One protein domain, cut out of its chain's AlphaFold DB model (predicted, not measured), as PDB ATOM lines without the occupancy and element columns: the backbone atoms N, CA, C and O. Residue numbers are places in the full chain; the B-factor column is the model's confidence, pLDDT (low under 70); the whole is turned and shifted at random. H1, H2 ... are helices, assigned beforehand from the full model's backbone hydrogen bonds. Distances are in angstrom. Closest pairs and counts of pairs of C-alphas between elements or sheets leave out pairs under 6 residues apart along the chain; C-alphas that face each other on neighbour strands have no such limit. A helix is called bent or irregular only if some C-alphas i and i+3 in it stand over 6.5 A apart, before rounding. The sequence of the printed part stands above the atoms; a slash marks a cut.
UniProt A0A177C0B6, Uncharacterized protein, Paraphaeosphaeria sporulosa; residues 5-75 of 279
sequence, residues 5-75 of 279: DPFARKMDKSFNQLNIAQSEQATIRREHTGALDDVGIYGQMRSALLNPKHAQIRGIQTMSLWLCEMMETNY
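What this domain is: This is residues 5 to 75 of the 279 residues of an uncharacterized protein of Paraphaeosphaeria sporulosa (UniProt A0A177C0B6). Five helices gather with few contacts: the longest, H2, runs along the length, H1 folds back along it, and H5 begins between them and points away. Short H3 and H4 lie far from H1, and residues 21 to 27 stick out at one end. The printed part has 71 residues, no named strand, is all helix and compact, with radius of gyration of the C-alphas 11.9 A and spans of 36 by 26 by 21 A.

How they stand to each other: H1, residues 5 to 12, touches residues 63 to 64 alone of H5, residues 63 to 75, at a steep tilt of 54 degrees; the closest C-alphas, Ala 8 and Ser 64, are 5.6 A apart. H2, residues 22 to 38, is close but not clearly touching H1, opposite ways at a shallow tilt of 22 degrees; the closest C-alphas, Met 11 and Ala 35, are 7.8 A apart. H3, residues 43 to 49, is near H5. H4, residues 52 to 58, is irregular, with C-alphas 53 and 56 7.7 A apart. Every O i to N i+4 pair is within hydrogen-bond range except in H4, 1 of 3, against 2 of 4 O i to N i+3.

Where its parts are: H1 begins at C-alpha 5 (92.184, 120.575, 116.053). H2 is 24.8 A long; H5, 18.1 A, ends at C-alpha 75 (74.563, 115.584, 121.455).

The domain as a whole: The farthest C-alphas, Ala 21 and Tyr 75, are 36.8 A apart. The printed part has no cut and no long link. Residues 5 to 25 have pLDDT under 70.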
ATOM      1  N   ASP A   5      91.355 119.867 117.039       51.03
ATOM      2  CA  ASP A   5      92.184 120.575 116.053       51.03
ATOM      3  C   ASP A   5      93.092 119.635 115.212       51.03
ATOM      4  O   ASP A   5      93.132 119.761 113.984       51.03
ATOM      5  N   PRO A   6      93.741 118.594 115.779       53.66
ATOM      6  CA  PRO A   6      94.505 117.632 114.973       53.66
ATOM      7  C   PRO A   6      93.628 116.820 114.004       53.66
ATOM      8  O   PRO A   6      94.079 116.426 112.926       53.66
ATOM      9  N   PHE A   7      92.374 116.576 114.385       55.91
ATOM     10  CA  PHE A   7      91.412 115.774 113.638       55.91
ATOM     11  C   PHE A   7      90.819 116.548 112.453       55.91
ATOM     12  O   PHE A   7      90.829 116.048 111.326       55.91
ATOM     13  N   ALA A   8      90.412 117.801 112.677       52.00
ATOM     14  CA  ALA A   8      89.934 118.699 111.625       52.00
ATOM     15  C   ALA A   8      90.985 118.879 110.511       52.00
ATOM     16  O   ALA A   8      90.679 118.730 109.326       52.00
ATOM     17  N   ARG A   9      92.263 119.047 110.887       56.34
ATOM     18  CA  ARG A   9      93.387 119.178 109.941       56.34
ATOM     19  C   ARG A   9      93.629 117.937 109.075       56.34
ATOM     20  O   ARG A   9      94.163 118.072 107.972       56.34
ATOM     21  N   LYS A  10      93.282 116.731 109.548       54.88
ATOM     22  CA  LYS A  10      93.413 115.490 108.759       54.88
ATOM     23  C   LYS A  10      92.349 115.417 107.660       54.88
ATOM     24  O   LYS A  10      92.650 114.932 106.574       54.88
ATOM     25  N   MET A  11      91.146 115.934 107.916       52.31
ATOM     26  CA  MET A  11      90.048 115.912 106.947       52.31
ATOM     27  C   MET A  11      90.116 117.034 105.904       52.31
ATOM     28  O   MET A  11      89.801 116.783 104.742       52.31
ATOM     29  N   ASP A  12      90.604 118.223 106.264       55.06
ATOM     30  CA  ASP A  12      90.677 119.365 105.334       55.06
ATOM     31  C   ASP A  12      91.660 119.157 104.166       55.06
ATOM     32  O   ASP A  12      91.469 119.711 103.081       55.06
ATOM     33  N   LYS A  13      92.688 118.310 104.328       52.62
ATOM     34  CA  LYS A  13      93.662 118.013 103.259       52.62
ATOM     35  C   LYS A  13      93.049 117.321 102.032       52.62
ATOM     36  O   LYS A  13      93.642 117.392 100.960       52.62
ATOM     37  N   SER A  14      91.874 116.710 102.166       50.97
ATOM     38  CA  SER A  14      91.218 115.936 101.100       50.97
ATOM     39  C   SER A  14      90.289 116.783 100.212       50.97
ATOM     40  O   SER A  14      89.734 116.281  99.243       50.97
ATOM     41  N   PHE A  15      90.086 118.070 100.529       45.81
ATOM     42  CA  PHE A  15      88.929 118.838 100.037       45.81
ATOM     43  C   PHE A  15      89.207 119.758  98.824       45.81
ATOM     44  O   PHE A  15      88.287 120.301  98.209       45.81
ATOM     45  N   ASN A  16      90.470 119.938  98.425       43.81
ATOM     46  CA  ASN A  16      90.862 120.917  97.400       43.81
ATOM     47  C   ASN A  16      90.909 120.342  95.971       43.81
ATOM     48  O   ASN A  16      91.982 120.265  95.390       43.81
ATOM     49  N   GLN A  17      89.764 119.989  95.375       42.16
ATOM     50  CA  GLN A  17      89.589 119.778  93.918       42.16
ATOM     51  C   GLN A  17      88.086 119.651  93.607       42.16
ATOM     52  O   GLN A  17      87.372 119.044  94.381       42.16
ATOM     53  N   LEU A  18      87.556 120.341  92.584       45.84
ATOM     54  CA  LEU A  18      86.175 120.210  92.056       45.84
ATOM     55  C   LEU A  18      85.991 121.267  90.957       45.84
ATOM     56  O   LEU A  18      85.596 122.395  91.237       45.84
ATOM     57  N   ASN A  19      86.365 120.881  89.743       41.88
ATOM     58  CA  ASN A  19      85.494 120.940  88.576       41.88
ATOM     59  C   ASN A  19      85.645 119.542  87.967       41.88
ATOM     60  O   ASN A  19      86.608 119.274  87.260       41.88
ATOM     61  N   ILE A  20      84.851 118.609  88.485       53.72
ATOM     62  CA  ILE A  20      85.213 117.194  88.546       53.72
ATOM     63  C   ILE A  20      84.224 116.406  87.692       53.72
ATOM     64  O   ILE A  20      83.008 116.533  87.866       53.72
ATOM     65  N   ALA A  21      84.743 115.618  86.753       56.78
ATOM     66  CA  ALA A  21      83.937 114.742  85.908       56.78
ATOM     67  C   ALA A  21      83.105 113.782  86.782       56.78
ATOM     68  O   ALA A  21      83.471 113.493  87.920       56.78
ATOM     69  N   GLN A  22      81.993 113.233  86.279       57.72
ATOM     70  CA  GLN A  22      81.160 112.288  87.054       57.72
ATOM     71  C   GLN A  22      81.975 111.142  87.695       57.72
ATOM     72  O   GLN A  22      81.648 110.683  88.790       57.72
ATOM     73  N   SER A  23      83.071 110.727  87.052       56.66
ATOM     74  CA  SER A  23      84.033 109.750  87.572       56.66
ATOM     75  C   SER A  23      84.746 110.201  88.853       56.66
ATOM     76  O   SER A  23      84.940 109.399  89.761       56.66
ATOM     77  N   GLU A  24      85.102 111.476  88.974       66.81
ATOM     78  CA  GLU A  24      85.782 112.026  90.149       66.81
ATOM     79  C   GLU A  24      84.796 112.275  91.313       66.81
ATOM     80  O   GLU A  24      85.180 112.156  92.477       66.81
ATOM     81  N   GLN A  25      83.499 112.503  91.044       67.94
ATOM     82  CA  GLN A  25      82.477 112.553  92.106       67.94
ATOM     83  C   GLN A  25      82.316 111.201  92.815       67.94
ATOM     84  O   GLN A  25      82.087 111.157  94.027       67.94
ATOM     85  N   ALA A  26      82.447 110.096  92.076       73.19
ATOM     86  CA  ALA A  26      82.412 108.755  92.651       73.19
ATOM     87  C   ALA A  26      83.619 108.500  93.572       73.19
ATOM     88  O   ALA A  26      83.451 107.928  94.651       73.19
ATOM     89  N   THR A  27      84.806 108.975  93.182       74.69
ATOM     90  CA  THR A  27      86.029 108.898  93.996       74.69
ATOM     91  C   THR A  27      85.893 109.703  95.284       74.69
ATOM     92  O   THR A  27      86.031 109.127  96.361       74.69
ATOM     93  N   ILE A  28      85.487 110.976  95.196       71.50
ATOM     94  CA  ILE A  28      85.240 111.827  96.373       71.50
ATOM     95  C   ILE A  28      84.227 111.175  97.311       71.50
ATOM     96  O   ILE A  28      84.408 111.144  98.526       71.50
ATOM     97  N   ARG A  29      83.141 110.615  96.764       75.44
ATOM     98  CA  ARG A  29      82.127 109.946  97.581       75.44
ATOM     99  C   ARG A  29      82.700 108.735  98.311       75.44
ATOM    100  O   ARG A  29      82.358 108.539  99.474       75.44
ATOM    101  N   ARG A  30      83.550 107.932  97.663       77.75
ATOM    102  CA  ARG A  30      84.209 106.777  98.291       77.75
ATOM    103  C   ARG A  30      85.162 107.222  99.403       77.75
ATOM    104  O   ARG A  30      85.096 106.662 100.491       77.75
ATOM    105  N   GLU A  31      85.970 108.250  99.161       81.88
ATOM    106  CA  GLU A  31      86.886 108.815 100.161       81.88
ATOM    107  C   GLU A  31      86.133 109.384 101.366       81.88
ATOM    108  O   GLU A  31      86.438 109.038 102.504       81.88
ATOM    109  N   HIS A  32      85.076 110.168 101.132       82.38
ATOM    110  CA  HIS A  32      84.205 110.667 102.197       82.38
ATOM    111  C   HIS A  32      83.529 109.533 102.971       82.38
ATOM    112  O   HIS A  32      83.391 109.611 104.185       82.38
ATOM    113  N   THR A  33      83.102 108.474 102.281       85.94
ATOM    114  CA  THR A  33      82.471 107.309 102.916       85.94
ATOM    115  C   THR A  33      83.436 106.619 103.876       85.94
ATOM    116  O   THR A  33      83.022 106.322 104.995       85.94
ATOM    117  N   GLY A  34      84.692 106.417 103.459       85.81
ATOM    118  CA  GLY A  34      85.744 105.833 104.294       85.81
ATOM    119  C   GLY A  34      86.124 106.733 105.468       85.81
ATOM    120  O   GLY A  34      86.138 106.275 106.601       85.81
ATOM    121  N   ALA A  35      86.306 108.036 105.232       82.88
ATOM    122  CA  ALA A  35      86.582 108.989 106.306       82.88
ATOM    123  C   ALA A  35      85.449 109.043 107.347       82.88
ATOM    124  O   ALA A  35      85.713 109.163 108.536       82.88
ATOM    125  N   LEU A  36      84.186 108.933 106.923       85.19
ATOM    126  CA  LEU A  36      83.037 108.888 107.832       85.19
ATOM    127  C   LEU A  36      82.940 107.557 108.602       85.19
ATOM    128  O   LEU A  36      82.512 107.565 109.754       85.19
ATOM    129  N   ASP A  37      83.341 106.436 107.993       87.50
ATOM    130  CA  ASP A  37      83.444 105.139 108.682       87.50
ATOM    131  C   ASP A  37      84.541 105.154 109.745       87.50
ATOM    132  O   ASP A  37      84.297 104.750 110.881       87.50
ATOM    133  N   ASP A  38      85.722 105.670 109.398       85.00
ATOM    134  CA  ASP A  38      86.885 105.733 110.290       85.00
ATOM    135  C   ASP A  38      86.589 106.509 111.580       85.00
ATOM    136  O   ASP A  38      87.223 106.285 112.612       85.00
ATOM    137  N   VAL A  39      85.622 107.429 111.527       80.88
ATOM    138  CA  VAL A  39      85.227 108.291 112.650       80.88
ATOM    139  C   VAL A  39      83.917 107.838 113.301       80.88
ATOM    140  O   VAL A  39      83.380 108.525 114.166       80.88
ATOM    141  N   GLY A  40      83.421 106.657 112.915       86.69
ATOM    142  CA  GLY A  40      82.307 105.968 113.564       86.69
ATOM    143  C   GLY A  40      80.932 106.564 113.275       86.69
ATOM    144  O   GLY A  40      80.009 106.383 114.071       86.69
ATOM    145  N   ILE A  41      80.759 107.289 112.166       85.12
ATOM    146  CA  ILE A  41      79.472 107.914 111.851       85.12
ATOM    147  C   ILE A  41      78.463 106.862 111.431       85.12
ATOM    148  O   ILE A  41      78.675 106.080 110.501       85.12
ATOM    149  N   TYR A  42      77.309 106.899 112.093       88.00
ATOM    150  CA  TYR A  42      76.234 105.961 111.843       88.00
ATOM    151  C   TYR A  42      75.811 105.960 110.367       88.00
ATOM    152  O   TYR A  42      75.620 107.009 109.739       88.00
ATOM    153  N   GLY A  43      75.634 104.761 109.802       88.12
ATOM    154  CA  GLY A  43      75.425 104.570 108.365       88.12
ATOM    155  C   GLY A  43      74.243 105.357 107.791       88.12
ATOM    156  O   GLY A  43      74.325 105.829 106.655       88.12
ATOM    157  N   GLN A  44      73.178 105.565 108.574       84.56
ATOM    158  CA  GLN A  44      72.022 106.363 108.153       84.56
ATOM    159  C   GLN A  44      72.357 107.854 108.020       84.56
ATOM    160  O   GLN A  44      72.016 108.457 107.003       84.56
ATOM    161  N   MET A  45      73.082 108.434 108.983       81.81
ATOM    162  CA  MET A  45      73.501 109.842 108.927       81.81
ATOM    163  C   MET A  45      74.424 110.087 107.740       81.81
ATOM    164  O   MET A  45      74.217 111.009 106.957       81.81
ATOM    165  N   ARG A  46      75.387 109.187 107.538       88.44
ATOM    166  CA  ARG A  46      76.254 109.217 106.364       88.44
ATOM    167  C   ARG A  46      75.463 109.115 105.060       88.44
ATOM    168  O   ARG A  46      75.752 109.847 104.119       88.44
ATOM    169  N   SER A  47      74.472 108.228 104.985       86.38
ATOM    170  CA  SER A  47      73.639 108.067 103.785       86.38
ATOM    171  C   SER A  47      72.820 109.324 103.485       86.38
ATOM    172  O   SER A  47      72.718 109.721 102.325       86.38
ATOM    173  N   ALA A  48      72.287 109.978 104.522       84.69
ATOM    174  CA  ALA A  48      71.585 111.251 104.401       84.69
ATOM    175  C   ALA A  48      72.526 112.378 103.945       84.69
ATOM    176  O   ALA A  48      72.204 113.102 102.997       84.69
ATOM    177  N   LEU A  49      73.714 112.471 104.555       82.81
ATOM    178  CA  LEU A  49      74.725 113.465 104.211       82.81
ATOM    179  C   LEU A  49      75.219 113.284 102.779       82.81
ATOM    180  O   LEU A  49      75.294 114.259 102.042       82.81
ATOM    181  N   LEU A  50      75.518 112.051 102.353       86.31
ATOM    182  CA  LEU A  50      76.045 111.712 101.025       86.31
ATOM    183  C   LEU A  50      74.957 111.515  99.952       86.31
ATOM    184  O   LEU A  50      75.268 111.095  98.833       86.31
ATOM    185  N   ASN A  51      73.696 111.838 100.250       86.81
ATOM    186  CA  ASN A  51      72.609 111.756  99.280       86.81
ATOM    187  C   ASN A  51      72.881 112.703  98.090       86.81
ATOM    188  O   ASN A  51      73.124 113.893  98.310       86.81
ATOM    189  N   PRO A  52      72.852 112.236  96.827       84.12
ATOM    190  CA  PRO A  52      73.077 113.094  95.661       84.12
ATOM    191  C   PRO A  52      72.151 114.314  95.596       84.12
ATOM    192  O   PRO A  52      72.592 115.373  95.162       84.12
ATOM    193  N   LYS A  53      70.913 114.207  96.102       82.81
ATOM    194  CA  LYS A  53      69.960 115.329  96.159       82.81
ATOM    195  C   LYS A  53      70.461 116.503  97.006       82.81
ATOM    196  O   LYS A  53      70.043 117.629  96.785       82.81
ATOM    197  N   HIS A  54      71.370 116.253  97.948       81.50
ATOM    198  CA  HIS A  54      71.939 117.268  98.840       81.50
ATOM    199  C   HIS A  54      73.349 117.704  98.409       81.50
ATOM    200  O   HIS A  54      74.083 118.291  99.199       81.50
ATOM    201  N   ALA A  55      73.772 117.395  97.174       77.50
ATOM    202  CA  ALA A  55      75.125 117.706  96.705       77.50
ATOM    203  C   ALA A  55      75.438 119.208  96.721       77.50
ATOM    204  O   ALA A  55      76.549 119.581  97.091       77.50
ATOM    205  N   GLN A  56      74.457 120.047  96.376       70.50
ATOM    206  CA  GLN A  56      74.596 121.504  96.429       70.50
ATOM    207  C   GLN A  56      74.855 121.981  97.862       70.50
ATOM    208  O   GLN A  56      75.832 122.683  98.103       70.50
ATOM    209  N   ILE A  57      74.053 121.506  98.822       70.69
ATOM    210  CA  ILE A  57      74.187 121.858 100.242       70.69
ATOM    211  C   ILE A  57      75.529 121.374 100.798       70.69
ATOM    212  O   ILE A  57      76.248 122.145 101.425       70.69
ATOM    213  N   ARG A  58      75.927 120.127 100.503       79.31
ATOM    214  CA  ARG A  58      77.225 119.584 100.941       79.31
ATOM    215  C   ARG A  58      78.403 120.466 100.540       79.31
ATOM    216  O   ARG A  58      79.367 120.525 101.290       79.31
ATOM    217  N   GLY A  59      78.346 121.111  99.373       73.06
ATOM    218  CA  GLY A  59      79.434 121.953  98.875       73.06
ATOM    219  C   GLY A  59      79.652 123.233  99.684       73.06
ATOM    220  O   GLY A  59      80.741 123.800  99.615       73.06
ATOM    221  N   ILE A  60      78.648 123.677 100.450       71.25
ATOM    222  CA  ILE A  60      78.654 124.958 101.173       71.25
ATOM    223  C   ILE A  60      79.721 124.982 102.277       71.25
ATOM    224  O   ILE A  60      80.333 126.025 102.507       71.25
ATOM    225  N   GLN A  61      79.989 123.850 102.929       73.56
ATOM    226  CA  GLN A  61      80.969 123.727 104.012       73.56
ATOM    227  C   GLN A  61      81.890 122.516 103.814       73.56
ATOM    228  O   GLN A  61      81.619 121.628 103.003       73.56
ATOM    229  N   THR A  62      82.989 122.470 104.566       79.06
ATOM    230  CA  THR A  62      83.888 121.311 104.595       79.06
ATOM    231  C   THR A  62      83.232 120.121 105.301       79.06
ATOM    232  O   THR A  62      82.333 120.273 106.129       79.06
ATOM    233  N   MET A  63      83.702 118.904 105.008       79.69
ATOM    234  CA  MET A  63      83.215 117.690 105.682       79.69
ATOM    235  C   MET A  63      83.464 117.722 107.200       79.69
ATOM    236  O   MET A  63      82.655 117.212 107.970       79.69
ATOM    237  N   SER A  64      84.570 118.339 107.627       78.81
ATOM    238  CA  SER A  64      84.916 118.553 109.036       78.81
ATOM    239  C   SER A  64      83.872 119.399 109.763       78.81
ATOM    240  O   SER A  64      83.418 118.999 110.833       78.81
ATOM    241  N   LEU A  65      83.429 120.506 109.160       78.25
ATOM    242  CA  LEU A  65      82.383 121.359 109.725       78.25
ATOM    243  C   LEU A  65      81.029 120.645 109.777       78.25
ATOM    244  O   LEU A  65      80.409 120.623 110.837       78.25
ATOM    245  N   TRP A  66      80.631 119.962 108.697       82.12
ATOM    246  CA  TRP A  66      79.406 119.153 108.698       82.12
ATOM    247  C   TRP A  66      79.404 118.098 109.805       82.12
ATOM    248  O   TRP A  66      78.377 117.851 110.434       82.12
ATOM    249  N   LEU A  67      80.551 117.466 110.054       81.81
ATOM    250  CA  LEU A  67      80.686 116.482 111.120       81.81
ATOM    251  C   LEU A  67      80.532 117.095 112.507       81.81
ATOM    252  O   LEU A  67      79.791 116.538 113.316       81.81
ATOM    253  N   CYS A  68      81.173 118.236 112.759       82.06
ATOM    254  CA  CYS A  68      80.986 118.976 114.001       82.06
ATOM    255  C   CYS A  68      79.510 119.341 114.207       82.06
ATOM    256  O   CYS A  68      78.957 119.031 115.258       82.06
ATOM    257  N   GLU A  69      78.844 119.905 113.194       81.00
ATOM    258  CA  GLU A  69      77.427 120.280 113.279       81.00
ATOM    259  C   GLU A  69      76.522 119.071 113.566       81.00
ATOM    260  O   GLU A  69      75.630 119.152 114.412       81.00
ATOM    261  N   MET A  70      76.756 117.927 112.913       81.00
ATOM    262  CA  MET A  70      75.997 116.695 113.163       81.00
ATOM    263  C   MET A  70      76.225 116.140 114.573       81.00
ATOM    264  O   MET A  70      75.266 115.738 115.230       81.00
ATOM    265  N   MET A  71      77.479 116.088 115.034       81.81
ATOM    266  CA  MET A  71      77.816 115.597 116.373       81.81
ATOM    267  C   MET A  71      77.204 116.482 117.450       81.81
ATOM    268  O   MET A  71      76.589 115.969 118.380       81.81
ATOM    269  N   GLU A  72      77.325 117.798 117.292       80.50
ATOM    270  CA  GLU A  72      76.693 118.762 118.178       80.50
ATOM    271  C   GLU A  72      75.173 118.594 118.183       80.50
ATOM    272  O   GLU A  72      74.593 118.432 119.247       80.50
ATOM    273  N   THR A  73      74.537 118.538 117.010       76.56
ATOM    274  CA  THR A  73      73.078 118.370 116.902       76.56
ATOM    275  C   THR A  73      72.603 117.084 117.578       76.56
ATOM    276  O   THR A  73      71.591 117.090 118.277       76.56
ATOM    277  N   ASN A  74      73.330 115.978 117.403       78.25
ATOM    278  CA  ASN A  74      73.013 114.715 118.068       78.25
ATOM    279  C   ASN A  74      73.200 114.796 119.580       78.25
ATOM    280  O   ASN A  74      72.347 114.315 120.320       78.25
ATOM    281  N   TYR A  75      74.310 115.375 120.035       83.44
ATOM    282  CA  TYR A  75      74.563 115.584 121.455       83.44
ATOM    283  C   TYR A  75      73.443 116.420 122.078       83.44
ATOM    284  O   TYR A  75      72.874 116.025 123.089       83.44
TER     285      TYR A  75